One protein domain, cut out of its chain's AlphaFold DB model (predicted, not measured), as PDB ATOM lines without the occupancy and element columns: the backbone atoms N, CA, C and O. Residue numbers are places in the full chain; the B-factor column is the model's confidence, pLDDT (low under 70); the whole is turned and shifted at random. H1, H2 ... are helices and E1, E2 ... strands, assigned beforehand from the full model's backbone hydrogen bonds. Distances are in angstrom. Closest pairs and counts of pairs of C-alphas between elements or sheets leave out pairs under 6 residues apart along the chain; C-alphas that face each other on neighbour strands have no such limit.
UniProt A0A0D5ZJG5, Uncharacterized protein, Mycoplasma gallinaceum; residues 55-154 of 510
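Overview. This is residues 55 to 154 of the 510 residues of an uncharacterized protein of Mycoplasma gallinaceum (UniProt A0A0D5ZJG5). A strongly twisted meander of three long strands, E3 E4 E5, forms the main slab, with a small pair of strands, E1 and E2, and three short helices at its margins. Long loops, residues 55 to 73 and 131 to 146, make up much of the rest. The printed part has 100 residues, under half in named elements, in the order E1 H1 H2 E2 H3 E3 E4 E5; both sheets are antiparallel and the class is mixed. It is compact, with a radius of gyration of the C-alphas of 13.4 A and spans of 38 by 31 by 22 A.

Arrangement. In the meander, each strand the antiparallel neighbour of the one before, E4 (residues 123 to 130) is the inner strand. It forms a hairpin with E3 (residues 110 to 118), with N 113 and O 127 at 2.8 A, and another with E5 (residues 147 to 153), with N 126 and O 150 at 2.8 A. E3 bends by 54 degrees at residue 113. Residues 68 to 69 pair in parallel with residues 148 to 149 of E5. E1 (residues 74 to 76) and E2 (residues 99 to 101) are antiparallel, with N 75 and O 100 at 2.8 A. The closest C-alphas of E1 and E5, Ile 76 and Ile 152, are 7.6 A apart. H1 (residues 78 to 81), H2 (residues 92 to 96) and H3 (residues 106 to 109) each only graze the larger sheet. The O i to N i+4 pair of H2 is within hydrogen-bond range; H1 and H3 are too short for one.

Along the chain. E1 begins at C-alpha 74 (6.490, -24.181, -2.771). E3 and E4 each measure 23.1 A from first to last C-alpha. E5 measures 19.8 A and ends at C-alpha 153 (18.968, -23.422, 3.875).

Size, cuts and confidence. The C-alphas farthest apart, Thr 83 and Asp 144, are 38.3 A apart. The printed part has no cut, and the link from E4 to E5 is long. The mean pLDDT of the printed part is 78.7, with residues 55 to 68 among those under 70.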
ATOM      1  N   SER A  55      25.655 -15.135 -11.527       69.88
ATOM      2  CA  SER A  55      26.100 -15.005 -10.137       69.88
ATOM      3  C   SER A  55      25.757 -13.603  -9.670       69.88
ATOM      4  O   SER A  55      26.347 -12.633 -10.143       69.88
ATOM      5  N   VAL A  56      24.799 -13.493  -8.757       61.91
ATOM      6  CA  VAL A  56      24.221 -12.196  -8.377       61.91
ATOM      7  C   VAL A  56      25.133 -11.393  -7.441       61.91
ATOM      8  O   VAL A  56      25.012 -10.176  -7.354       61.91
ATOM      9  N   SER A  57      26.150 -12.037  -6.858       53.25
ATOM     10  CA  SER A  57      27.185 -11.411  -6.021       53.25
ATOM     11  C   SER A  57      28.014 -10.305  -6.690       53.25
ATOM     12  O   SER A  57      28.775  -9.626  -6.011       53.25
ATOM     13  N   ARG A  58      27.883 -10.102  -8.006       46.38
ATOM     14  CA  ARG A  58      28.581  -9.049  -8.764       46.38
ATOM     15  C   ARG A  58      27.762  -7.772  -8.970       46.38
ATOM     16  O   ARG A  58      28.266  -6.817  -9.551       46.38
ATOM     17  N   LEU A  59      26.503  -7.752  -8.541       48.97
ATOM     18  CA  LEU A  59      25.553  -6.696  -8.881       48.97
ATOM     19  C   LEU A  59      25.253  -5.838  -7.644       48.97
ATOM     20  O   LEU A  59      24.198  -5.975  -7.028       48.97
ATOM     21  N   ASN A  60      26.165  -4.914  -7.318       48.72
ATOM     22  CA  ASN A  60      26.071  -3.961  -6.192       48.72
ATOM     23  C   ASN A  60      24.750  -3.146  -6.151       48.72
ATOM     24  O   ASN A  60      24.409  -2.557  -5.132       48.72
ATOM     25  N   ASN A  61      23.966  -3.141  -7.235       45.12
ATOM     26  CA  ASN A  61      22.692  -2.421  -7.355       45.12
ATOM     27  C   ASN A  61      21.448  -3.223  -6.922       45.12
ATOM     28  O   ASN A  61      20.327  -2.726  -7.077       45.12
ATOM     29  N   LEU A  62      21.606  -4.464  -6.452       47.28
ATOM     30  CA  LEU A  62      20.487  -5.289  -5.981       47.28
ATOM     31  C   LEU A  62      20.233  -5.179  -4.478       47.28
ATOM     32  O   LEU A  62      19.079  -5.295  -4.078       47.28
ATOM     33  N   GLU A  63      21.253  -4.874  -3.673       42.28
ATOM     34  CA  GLU A  63      21.096  -4.616  -2.231       42.28
ATOM     35  C   GLU A  63      20.203  -3.392  -1.962       42.28
ATOM     36  O   GLU A  63      19.385  -3.413  -1.049       42.28
ATOM     37  N   TYR A  64      20.269  -2.368  -2.823       38.34
ATOM     38  CA  TYR A  64      19.423  -1.168  -2.744       38.34
ATOM     39  C   TYR A  64      17.985  -1.373  -3.232       38.34
ATOM     40  O   TYR A  64      17.128  -0.505  -3.052       38.34
ATOM     41  N   LYS A  65      17.687  -2.501  -3.885       49.59
ATOM     42  CA  LYS A  65      16.345  -2.766  -4.397       49.59
ATOM     43  C   LYS A  65      15.576  -3.585  -3.394       49.59
ATOM     44  O   LYS A  65      16.036  -4.615  -2.921       49.59
ATOM     45  N   ASN A  66      14.355  -3.144  -3.119       52.50
ATOM     46  CA  ASN A  66      13.429  -3.871  -2.267       52.50
ATOM     47  C   ASN A  66      13.039  -5.201  -2.941       52.50
ATOM     48  O   ASN A  66      12.067  -5.287  -3.700       52.50
ATOM     49  N   ILE A  67      13.849  -6.232  -2.699       64.00
ATOM     50  CA  ILE A  67      13.630  -7.591  -3.172       64.00
ATOM     51  C   ILE A  67      12.560  -8.227  -2.296       64.00
ATOM     52  O   ILE A  67      12.649  -8.257  -1.067       64.00
ATOM     53  N   LYS A  68      11.539  -8.791  -2.938       63.75
ATOM     54  CA  LYS A  68      10.409  -9.387  -2.227       63.75
ATOM     55  C   LYS A  68      10.609 -10.885  -2.070       63.75
ATOM     56  O   LYS A  68      11.024 -11.565  -3.002       63.75
ATOM     57  N   ASN A  69      10.233 -11.422  -0.915       70.69
ATOM     58  CA  ASN A  69      10.085 -12.870  -0.793       70.69
ATOM     59  C   ASN A  69       9.068 -13.362  -1.816       70.69
ATOM     60  O   ASN A  69       8.036 -12.714  -2.027       70.69
ATOM     61  N   PHE A  70       9.368 -14.498  -2.439       80.25
ATOM     62  CA  PHE A  70       8.449 -15.109  -3.379       80.25
ATOM     63  C   PHE A  70       7.136 -15.458  -2.653       80.25
ATOM     64  O   PHE A  70       7.172 -16.160  -1.640       80.25
ATOM     65  N   PRO A  71       5.990 -14.910  -3.098       68.88
ATOM     66  CA  PRO A  71       4.750 -14.957  -2.327       68.88
ATOM     67  C   PRO A  71       4.006 -16.289  -2.462       68.88
ATOM     68  O   PRO A  71       3.116 -16.572  -1.662       68.88
ATOM     69  N   GLU A  72       4.335 -17.092  -3.472       77.75
ATOM     70  CA  GLU A  72       3.615 -18.323  -3.774       77.75
ATOM     71  C   GLU A  72       4.214 -19.533  -3.055       77.75
ATOM     72  O   GLU A  72       5.413 -19.610  -2.786       77.75
ATOM     73  N   SER A  73       3.353 -20.497  -2.728       78.06
ATOM     74  CA  SER A  73       3.734 -21.665  -1.938       78.06
ATOM     75  C   SER A  73       4.530 -22.674  -2.767       78.06
ATOM     76  O   SER A  73       4.132 -23.069  -3.865       78.06
ATOM     77  N   PHE A  74       5.632 -23.152  -2.196       84.19
ATOM     78  CA  PHE A  74       6.490 -24.181  -2.771       84.19
ATOM     79  C   PHE A  74       6.877 -25.216  -1.713       84.19
ATOM     80  O   PHE A  74       6.811 -24.970  -0.509       84.19
ATOM     81  N   LYS A  75       7.317 -26.383  -2.177       84.75
ATOM     82  CA  LYS A  75       7.876 -27.455  -1.357       84.75
ATOM     83  C   LYS A  75       9.377 -27.566  -1.597       84.75
ATOM     84  O   LYS A  75       9.807 -27.644  -2.746       84.75
ATOM     85  N   ILE A  76      10.155 -27.646  -0.517       86.00
ATOM     86  CA  ILE A  76      11.591 -27.953  -0.553       86.00
ATOM     87  C   ILE A  76      11.794 -29.459  -0.336       86.00
ATOM     88  O   ILE A  76      11.196 -30.059   0.560       86.00
ATOM     89  N   TYR A  77      12.670 -30.079  -1.122       84.56
ATOM     90  CA  TYR A  77      13.095 -31.465  -0.918       84.56
ATOM     91  C   TYR A  77      14.255 -31.545   0.083       84.56
ATOM     92  O   TYR A  77      15.414 -31.704  -0.298       84.56
ATOM     93  N   GLU A  78      13.947 -31.456   1.379       80.25
ATOM     94  CA  GLU A  78      14.959 -31.376   2.446       80.25
ATOM     95  C   GLU A  78      16.010 -32.494   2.416       80.25
ATOM     96  O   GLU A  78      17.189 -32.236   2.648       80.25
ATOM     97  N   ASN A  79      15.606 -33.728   2.097       82.94
ATOM     98  CA  ASN A  79      16.525 -34.870   2.033       82.94
ATOM     99  C   ASN A  79      17.600 -34.697   0.952       82.94
ATOM    100  O   ASN A  79      18.697 -35.217   1.100       82.94
ATOM    101  N   VAL A  80      17.296 -33.966  -0.124       85.12
ATOM    102  CA  VAL A  80      18.257 -33.653  -1.193       85.12
ATOM    103  C   VAL A  80      19.161 -32.491  -0.783       85.12
ATOM    104  O   VAL A  80      20.339 -32.475  -1.131       85.12
ATOM    105  N   VAL A  81      18.610 -31.516  -0.055       86.75
ATOM    106  CA  VAL A  81      19.334 -30.333   0.428       86.75
ATOM    107  C   VAL A  81      20.417 -30.730   1.436       86.75
ATOM    108  O   VAL A  81      21.580 -30.381   1.248       86.75
ATOM    109  N   LYS A  82      20.063 -31.534   2.448       87.06
ATOM    110  CA  LYS A  82      20.947 -31.909   3.573       87.06
ATOM    111  C   LYS A  82      22.180 -32.728   3.177       87.06
ATOM    112  O   LYS A  82      23.106 -32.854   3.969       87.06
ATOM    113  N   THR A  83      22.213 -33.281   1.965       88.19
ATOM    114  CA  THR A  83      23.315 -34.125   1.475       88.19
ATOM    115  C   THR A  83      24.183 -33.440   0.419       88.19
ATOM    116  O   THR A  83      25.015 -34.100  -0.202       88.19
ATOM    117  N   LYS A  84      23.964 -32.151   0.140       90.44
ATOM    118  CA  LYS A  84      24.657 -31.417  -0.925       90.44
ATOM    119  C   LYS A  84      25.362 -30.187  -0.383       90.44
ATOM    120  O   LYS A  84      24.913 -29.594   0.590       90.44
ATOM    121  N   TYR A  85      26.424 -29.784  -1.066       91.19
ATOM    122  CA  TYR A  85      27.011 -28.456  -0.906       91.19
ATOM    123  C   TYR A  85      26.337 -27.473  -1.875       91.19
ATOM    124  O   TYR A  85      25.862 -27.862  -2.945       91.19
ATOM    125  N   VAL A  86      26.279 -26.193  -1.509       85.75
ATOM    126  CA  VAL A  86      25.601 -25.151  -2.306       85.75
ATOM    127  C   VAL A  86      26.295 -24.910  -3.655       85.75
ATOM    128  O   VAL A  86      25.642 -24.699  -4.681       85.75
ATOM    129  N   ASP A  87      27.627 -24.979  -3.682       84.19
ATOM    130  CA  ASP A  87      28.475 -24.832  -4.875       84.19
ATOM    131  C   ASP A  87      28.082 -25.794  -6.013       84.19
ATOM    132  O   ASP A  87      28.183 -25.433  -7.194       84.19
ATOM    133  N   GLN A  88      27.542 -26.969  -5.672       87.81
ATOM    134  CA  GLN A  88      27.051 -27.994  -6.597       87.81
ATOM    135  C   GLN A  88      25.789 -27.573  -7.369       87.81
ATOM    136  O   GLN A  88      25.460 -28.187  -8.385       87.81
ATOM    137  N   ILE A  89      25.078 -26.527  -6.936       89.31
ATOM    138  CA  ILE A  89      23.847 -26.062  -7.585       89.31
ATOM    139  C   ILE A  89      24.194 -25.049  -8.678       89.31
ATOM    140  O   ILE A  89      24.387 -23.870  -8.407       89.31
ATOM    141  N   LYS A  90      24.342 -25.503  -9.925       82.31
ATOM    142  CA  LYS A  90      24.807 -24.650 -11.042       82.31
ATOM    143  C   LYS A  90      23.806 -24.506 -12.181       82.31
ATOM    144  O   LYS A  90      23.981 -23.650 -13.035       82.31
ATOM    145  N   THR A  91      22.791 -25.361 -12.226       84.38
ATOM    146  CA  THR A  91      21.893 -25.481 -13.379       84.38
ATOM    147  C   THR A  91      20.432 -25.411 -12.958       84.38
ATOM    148  O   THR A  91      20.095 -25.747 -11.821       84.38
ATOM    149  N   LEU A  92      19.547 -25.067 -13.900       85.25
ATOM    150  CA  LEU A  92      18.095 -25.132 -13.692       85.25
ATOM    151  C   LEU A  92      17.658 -26.541 -13.278       85.25
ATOM    152  O   LEU A  92      16.835 -26.689 -12.388       85.25
ATOM    153  N   THR A  93      18.296 -27.580 -13.823       84.69
ATOM    154  CA  THR A  93      18.075 -28.971 -13.404       84.69
ATOM    155  C   THR A  93      18.393 -29.198 -11.929       84.69
ATOM    156  O   THR A  93      17.683 -29.944 -11.257       84.69
ATOM    157  N   ASN A  94      19.455 -28.574 -11.407       88.06
ATOM    158  CA  ASN A  94      19.749 -28.662  -9.983       88.06
ATOM    159  C   ASN A  94      18.661 -27.956  -9.169       88.06
ATOM    160  O   ASN A  94      18.219 -28.527  -8.182       88.06
ATOM    161  N   ILE A  95      18.183 -26.789  -9.602       88.69
ATOM    162  CA  ILE A  95      17.108 -26.046  -8.924       88.69
ATOM    163  C   ILE A  95      15.793 -26.836  -8.926       88.69
ATOM    164  O   ILE A  95      15.205 -27.033  -7.865       88.69
ATOM    165  N   ASP A  96      15.386 -27.372 -10.077       86.56
ATOM    166  CA  ASP A  96      14.179 -28.198 -10.231       86.56
ATOM    167  C   ASP A  96      14.218 -29.461  -9.346       86.56
ATOM    168  O   ASP A  96      13.183 -30.029  -9.007       86.56
ATOM    169  N   SER A  97      15.415 -29.911  -8.942       86.31
ATOM    170  CA  SER A  97      15.584 -31.026  -7.997       86.31
ATOM    171  C   SER A  97      15.449 -30.632  -6.521       86.31
ATOM    172  O   SER A  97      15.344 -31.509  -5.665       86.31
ATOM    173  N   LEU A  98      15.477 -29.332  -6.210       89.50
ATOM    174  CA  LEU A  98      15.422 -28.794  -4.848       89.50
ATOM    175  C   LEU A  98      14.033 -28.282  -4.479       89.50
ATOM    176  O   LEU A  98      13.630 -28.428  -3.325       89.50
ATOM    177  N   ILE A  99      13.316 -27.697  -5.443       89.44
ATOM    178  CA  ILE A  99      12.026 -27.047  -5.213       89.44
ATOM    179  C   ILE A  99      10.951 -27.526  -6.176       89.44
ATOM    180  O   ILE A  99      11.212 -27.844  -7.333       89.44
ATOM    181  N   TYR A 100       9.720 -27.544  -5.682       87.88
ATOM    182  CA  TYR A 100       8.526 -27.792  -6.472       87.88
ATOM    183  C   TYR A 100       7.456 -26.760  -6.131       87.88
ATOM    184  O   TYR A 100       7.142 -26.573  -4.954       87.88
ATOM    185  N   PHE A 101       6.886 -26.118  -7.146       88.19
ATOM    186  CA  PHE A 101       5.756 -25.215  -6.962       88.19
ATOM    187  C   PHE A 101       4.436 -25.956  -7.087       88.19
ATOM    188  O   PHE A 101       4.270 -26.791  -7.972       88.19
ATOM    189  N   TYR A 102       3.489 -25.630  -6.208       87.31
ATOM    190  CA  TYR A 102       2.150 -26.207  -6.286       87.31
ATOM    191  C   TYR A 102       1.363 -25.678  -7.491       87.31
ATOM    192  O   TYR A 102       0.612 -26.442  -8.097       87.31
ATOM    193  N   ASP A 103       1.560 -24.406  -7.860       87.94
ATOM    194  CA  ASP A 103       1.069 -23.855  -9.122       87.94
ATOM    195  C   ASP A 103       2.148 -23.980 -10.208       87.94
ATOM    196  O   ASP A 103       3.230 -23.397 -10.130       87.94
ATOM    197  N   ASN A 104       1.839 -24.746 -11.252       86.31
ATOM    198  CA  ASN A 104       2.738 -24.957 -12.379       86.31
ATOM    199  C   ASN A 104       2.868 -23.712 -13.274       86.31
ATOM    200  O   ASN A 104       3.839 -23.617 -14.026       86.31
ATOM    201  N   SER A 105       1.919 -22.770 -13.212       87.00
ATOM    202  CA  SER A 105       1.943 -21.539 -14.014       87.00
ATOM    203  C   SER A 105       3.145 -20.646 -13.679       87.00
ATOM    204  O   SER A 105       3.647 -19.919 -14.537       87.00
ATOM    205  N   ILE A 106       3.692 -20.794 -12.471       88.94
ATOM    206  CA  ILE A 106       4.900 -20.114 -11.995       88.94
ATOM    207  C   ILE A 106       6.088 -20.333 -12.930       88.94
ATOM    208  O   ILE A 106       6.829 -19.393 -13.215       88.94
ATOM    209  N   TYR A 107       6.263 -21.553 -13.444       87.19
ATOM    210  CA  TYR A 107       7.374 -21.882 -14.342       87.19
ATOM    211  C   TYR A 107       7.285 -21.163 -15.700       87.19
ATOM    212  O   TYR A 107       8.283 -21.087 -16.421       87.19
ATOM    213  N   ASP A 108       6.106 -20.641 -16.053       86.25
ATOM    214  CA  ASP A 108       5.879 -19.828 -17.248       86.25
ATOM    215  C   ASP A 108       5.958 -18.327 -16.931       86.25
ATOM    216  O   ASP A 108       6.544 -17.553 -17.694       86.25
ATOM    217  N   GLN A 109       5.421 -17.911 -15.782       89.75
ATOM    218  CA  GLN A 109       5.396 -16.513 -15.347       89.75
ATOM    219  C   GLN A 109       6.762 -15.986 -14.904       89.75
ATOM    220  O   GLN A 109       7.009 -14.787 -15.029       89.75
ATOM    221  N   TYR A 110       7.647 -16.859 -14.418       90.12
ATOM    222  CA  TYR A 110       8.928 -16.476 -13.836       90.12
ATOM    223  C   TYR A 110      10.112 -17.207 -14.469       90.12
ATOM    224  O   TYR A 110      10.036 -18.373 -14.862       90.12
ATOM    225  N   LYS A 111      11.256 -16.522 -14.499       88.88
ATOM    226  CA  LYS A 111      12.560 -17.079 -14.864       88.88
ATOM    227  C   LYS A 111      13.515 -16.992 -13.686       88.88
ATOM    228  O   LYS A 111      13.499 -16.015 -12.939       88.88
ATOM    229  N   VAL A 112      14.379 -17.998 -13.556       88.81
ATOM    230  CA  VAL A 112      15.554 -17.909 -12.685       88.81
ATOM    231  C   VAL A 112      16.541 -16.960 -13.350       88.81
ATOM    232  O   VAL A 112      17.152 -17.310 -14.357       88.81
ATOM    233  N   TYR A 113      16.666 -15.764 -12.788       86.06
ATOM    234  CA  TYR A 113      17.623 -14.761 -13.236       86.06
ATOM    235  C   TYR A 113      19.041 -15.129 -12.783       86.06
ATOM    236  O   TYR A 113      19.984 -15.161 -13.572       86.06
ATOM    237  N   GLY A 114      19.188 -15.475 -11.507       85.12
ATOM    238  CA  GLY A 114      20.497 -15.742 -10.941       85.12
ATOM    239  C   GLY A 114      20.448 -16.495  -9.626       85.12
ATOM    240  O   GLY A 114      19.384 -16.732  -9.050       85.12
ATOM    241  N   LEU A 115      21.633 -16.892  -9.180       83.44
ATOM    242  CA  LEU A 115      21.859 -17.582  -7.923       83.44
ATOM    243  C   LEU A 115      22.874 -16.819  -7.083       83.44
ATOM    244  O   LEU A 115      23.826 -16.235  -7.605       83.44
ATOM    245  N   GLU A 116      22.710 -16.925  -5.775       79.19
ATOM    246  CA  GLU A 116      23.732 -16.560  -4.805       79.19
ATOM    247  C   GLU A 116      23.930 -17.713  -3.828       79.19
ATOM    248  O   GLU A 116      22.984 -18.407  -3.435       79.19
ATOM    249  N   LYS A 117      25.198 -17.976  -3.513       79.31
ATOM    250  CA  LYS A 117      25.632 -19.182  -2.818       79.31
ATOM    251  C   LYS A 117      26.420 -18.799  -1.582       79.31
ATOM    252  O   LYS A 117      27.518 -18.269  -1.684       79.31
ATOM    253  N   LEU A 118      25.880 -19.135  -0.420       73.12
ATOM    254  CA  LEU A 118      26.523 -18.894   0.868       73.12
ATOM    255  C   LEU A 118      27.058 -20.235   1.368       73.12
ATOM    256  O   LEU A 118      26.384 -20.975   2.088       73.12
ATOM    257  N   GLU A 119      28.229 -20.608   0.856       76.75
ATOM    258  CA  GLU A 119      28.816 -21.946   1.014       76.75
ATOM    259  C   GLU A 119      29.206 -22.271   2.459       76.75
ATOM    260  O   GLU A 119      29.006 -23.395   2.919       76.75
ATOM    261  N   ASP A 120      29.712 -21.280   3.186       68.38
ATOM    262  CA  ASP A 120      30.040 -21.342   4.613       68.38
ATOM    263  C   ASP A 120      28.800 -21.528   5.498       68.38
ATOM    264  O   ASP A 120      28.867 -22.055   6.608       68.38
ATOM    265  N   GLN A 121      27.634 -21.142   4.988       68.19
ATOM    266  CA  GLN A 121      26.372 -21.205   5.717       68.19
ATOM    267  C   GLN A 121      25.449 -22.323   5.249       68.19
ATOM    268  O   GLN A 121      24.481 -22.639   5.943       68.19
ATOM    269  N   GLY A 122      25.740 -22.934   4.102       77.69
ATOM    270  CA  GLY A 122      24.877 -23.944   3.516       77.69
ATOM    271  C   GLY A 122      23.531 -23.365   3.062       77.69
ATOM    272  O   GLY A 122      22.487 -23.962   3.337       77.69
ATOM    273  N   ILE A 123      23.540 -22.198   2.402       80.44
ATOM    274  CA  ILE A 123      22.334 -21.531   1.881       80.44
ATOM    275  C   ILE A 123      22.463 -21.250   0.389       80.44
ATOM    276  O   ILE A 123      23.482 -20.737  -0.070       80.44
ATOM    277  N   LEU A 124      21.381 -21.499  -0.342       84.62
ATOM    278  CA  LEU A 124      21.171 -21.044  -1.709       84.62
ATOM    279  C   LEU A 124      20.078 -19.969  -1.749       84.62
ATOM    280  O   LEU A 124      18.986 -20.175  -1.213       84.62
ATOM    281  N   VAL A 125      20.342 -18.875  -2.457       83.06
ATOM    282  CA  VAL A 125      19.338 -17.880  -2.846       83.06
ATOM    283  C   VAL A 125      19.084 -17.989  -4.339       83.06
ATOM    284  O   VAL A 125      20.016 -18.006  -5.142       83.06
ATOM    285  N   ILE A 126      17.811 -18.067  -4.710       87.38
ATOM    286  CA  ILE A 126      17.352 -18.123  -6.094       87.38
ATOM    287  C   ILE A 126      16.618 -16.822  -6.394       87.38
ATOM    288  O   ILE A 126      15.605 -16.530  -5.759       87.38
ATOM    289  N   TYR A 127      17.107 -16.071  -7.377       86.38
ATOM    290  CA  TYR A 127      16.493 -14.832  -7.841       86.38
ATOM    291  C   TYR A 127      15.548 -15.120  -9.004       86.38
ATOM    292  O   TYR A 127      15.954 -15.671 -10.031       86.38
ATOM    293  N   LEU A 128      14.286 -14.737  -8.836       88.81
ATOM    294  CA  LEU A 128      13.220 -14.896  -9.814       88.81
ATOM    295  C   LEU A 128      12.791 -13.534 -10.359       88.81
ATOM    296  O   LEU A 128      12.558 -12.592  -9.602       88.81
ATOM    297  N   ILE A 129      12.637 -13.449 -11.675       88.06
ATOM    298  CA  ILE A 129      12.123 -12.272 -12.380       88.06
ATOM    299  C   ILE A 129      10.922 -12.675 -13.233       88.06
ATOM    300  O   ILE A 129      10.868 -13.796 -13.737       88.06
ATOM    301  N   GLU A 130       9.944 -11.782 -13.383       89.75
ATOM    302  CA  GLU A 130       8.817 -12.018 -14.293       89.75
ATOM    303  C   GLU A 130       9.333 -12.205 -15.726       89.75
ATOM    304  O   GLU A 130      10.110 -11.389 -16.218       89.75
ATOM    305  N   SER A 131       8.876 -13.254 -16.415       88.38
ATOM    306  CA  SER A 131       9.335 -13.644 -17.756       88.38
ATOM    307  C   SER A 131       9.268 -12.499 -18.770       88.38
ATOM    308  O   SER A 131      10.141 -12.391 -19.621       88.38
ATOM    309  N   LYS A 132       8.263 -11.619 -18.669       87.62
ATOM    310  CA  LYS A 132       8.106 -10.448 -19.554       87.62
ATOM    311  C   LYS A 132       9.204  -9.386 -19.378       87.62
ATOM    312  O   LYS A 132       9.408  -8.581 -20.274       87.62
ATOM    313  N   ASN A 133       9.882  -9.383 -18.229       85.75
ATOM    314  CA  ASN A 133      10.949  -8.442 -17.880       85.75
ATOM    315  C   ASN A 133      12.345  -9.035 -18.146       85.75
ATOM    316  O   ASN A 133      13.341  -8.455 -17.715       85.75
ATOM    317  N   TRP A 134      12.420 -10.205 -18.791       83.94
ATOM    318  CA  TRP A 134      13.655 -10.934 -19.035       83.94
ATOM    319  C   TRP A 134      13.813 -11.289 -20.510       83.94
ATOM    320  O   TRP A 134      13.075 -12.109 -21.051       83.94
ATOM    321  N   ASP A 135      14.824 -10.706 -21.143       79.81
ATOM    322  CA  ASP A 135      15.167 -10.923 -22.550       79.81
ATOM    323  C   ASP A 135      16.345 -11.897 -22.745       79.81
ATOM    324  O   ASP A 135      16.685 -12.252 -23.873       79.81
ATOM    325  N   GLY A 136      16.945 -12.380 -21.651       76.50
ATOM    326  CA  GLY A 136      18.098 -13.279 -21.684       76.50
ATOM    327  C   GLY A 136      19.457 -12.595 -21.542       76.50
ATOM    328  O   GLY A 136      20.456 -13.315 -21.555       76.50
ATOM    329  N   GLN A 137      19.512 -11.267 -21.405       80.69
ATOM    330  CA  GLN A 137      20.751 -10.503 -21.234       80.69
ATOM    331  C   GLN A 137      20.949 -10.029 -19.795       80.69
ATOM    332  O   GLN A 137      19.996  -9.836 -19.051       80.69
ATOM    333  N   GLU A 138      22.200  -9.812 -19.390       78.75
ATOM    334  CA  GLU A 138      22.502  -9.313 -18.048       78.75
ATOM    335  C   GLU A 138      21.851  -7.944 -17.820       78.75
ATOM    336  O   GLU A 138      22.098  -6.991 -18.555       78.75
ATOM    337  N   ILE A 139      21.019  -7.845 -16.784       75.06
ATOM    338  CA  ILE A 139      20.393  -6.586 -16.392       75.06
ATOM    339  C   ILE A 139      21.369  -5.794 -15.518       75.06
ATOM    340  O   ILE A 139      21.701  -6.216 -14.412       75.06
ATOM    341  N   SER A 140      21.782  -4.620 -15.993       68.50
ATOM    342  CA  SER A 140      22.581  -3.657 -15.225       68.50
ATOM    343  C   SER A 140      21.728  -2.752 -14.326       68.50
ATOM    344  O   SER A 140      22.198  -2.307 -13.276       68.50
ATOM    345  N   ASP A 141      20.461  -2.518 -14.697       69.56
ATOM    346  CA  ASP A 141      19.488  -1.782 -13.891       69.56
ATOM    347  C   ASP A 141      18.097  -2.447 -13.822       69.56
ATOM    348  O   ASP A 141      17.441  -2.796 -14.803       69.56
ATOM    349  N   PHE A 142      17.624  -2.541 -12.588       72.19
ATOM    350  CA  PHE A 142      16.367  -3.148 -12.156       72.19
ATOM    351  C   PHE A 142      15.433  -2.124 -11.482       72.19
ATOM    352  O   PHE A 142      14.565  -2.521 -10.713       72.19
ATOM    353  N   SER A 143      15.661  -0.818 -11.648       69.44
ATOM    354  CA  SER A 143      14.901   0.256 -10.977       69.44
ATOM    355  C   SER A 143      13.391   0.151 -11.226       69.44
ATOM    356  O   SER A 143      12.581   0.407 -10.340       69.44
ATOM    357  N   ASP A 144      13.024  -0.336 -12.405       77.75
ATOM    358  CA  ASP A 144      11.670  -0.572 -12.900       77.75
ATOM    359  C   ASP A 144      11.234  -2.050 -12.843       77.75
ATOM    360  O   ASP A 144      10.110  -2.392 -13.216       77.75
ATOM    361  N   LYS A 145      12.108  -2.956 -12.381       79.69
ATOM    362  CA  LYS A 145      11.883  -4.408 -12.422       79.69
ATOM    363  C   LYS A 145      11.708  -4.970 -11.023       79.69
ATOM    364  O   LYS A 145      12.548  -4.822 -10.141       79.69
ATOM    365  N   LYS A 146      10.619  -5.712 -10.835       80.19
ATOM    366  CA  LYS A 146      10.366  -6.442  -9.594       80.19
ATOM    367  C   LYS A 146      11.100  -7.782  -9.610       80.19
ATOM    368  O   LYS A 146      10.876  -8.597 -10.506       80.19
ATOM    369  N   ILE A 147      11.926  -8.010  -8.592       81.00
ATOM    370  CA  ILE A 147      12.654  -9.264  -8.375       81.00
ATOM    371  C   ILE A 147      12.130  -9.929  -7.109       81.00
ATOM    372  O   ILE A 147      11.838  -9.264  -6.108       81.00
ATOM    373  N   TYR A 148      12.026 -11.249  -7.170       84.00
ATOM    374  CA  TYR A 148      11.629 -12.086  -6.056       84.00
ATOM    375  C   TYR A 148      12.743 -13.051  -5.668       84.00
ATOM    376  O   TYR A 148      13.582 -13.400  -6.497       84.00
ATOM    377  N   THR A 149      12.734 -13.524  -4.427       83.31
ATOM    378  CA  THR A 149      13.716 -14.497  -3.935       83.31
ATOM    379  C   THR A 149      13.080 -15.734  -3.325       83.31
ATOM    380  O   THR A 149      12.044 -15.667  -2.660       83.31
ATOM    381  N   ILE A 150      13.746 -16.871  -3.538       83.62
ATOM    382  CA  ILE A 150      13.523 -18.125  -2.816       83.62
ATOM    383  C   ILE A 150      14.810 -18.522  -2.108       83.62
ATOM    384  O   ILE A 150      15.893 -18.529  -2.689       83.62
ATOM    385  N   SER A 151      14.654 -18.904  -0.850       78.38
ATOM    386  CA  SER A 151      15.735 -19.091   0.105       78.38
ATOM    387  C   SER A 151      15.737 -20.525   0.599       78.38
ATOM    388  O   SER A 151      14.769 -20.965   1.219       78.38
ATOM    389  N   ILE A 152      16.819 -21.258   0.355       83.00
ATOM    390  CA  ILE A 152      16.922 -22.668   0.735       83.00
ATOM    391  C   ILE A 152      18.147 -22.840   1.624       83.00
ATOM    392  O   ILE A 152      19.277 -22.754   1.152       83.00
ATOM    393  N   GLY A 153      17.919 -23.079   2.913       79.88
ATOM    394  CA  GLY A 153      18.968 -23.422   3.875       79.88
ATOM    395  C   GLY A 153      19.043 -24.925   4.147       79.88
ATOM    396  O   GLY A 153      18.132 -25.672   3.796       79.88
ATOM    397  N   GLY A 154      20.106 -25.349   4.834       77.81
ATOM    398  CA  GLY A 154      20.289 -26.730   5.295       77.81
ATOM    399  C   GLY A 154      21.241 -27.565   4.442       77.81
ATOM    400  O   GLY A 154      21.317 -28.772   4.654       77.81
TER     401      GLY A 154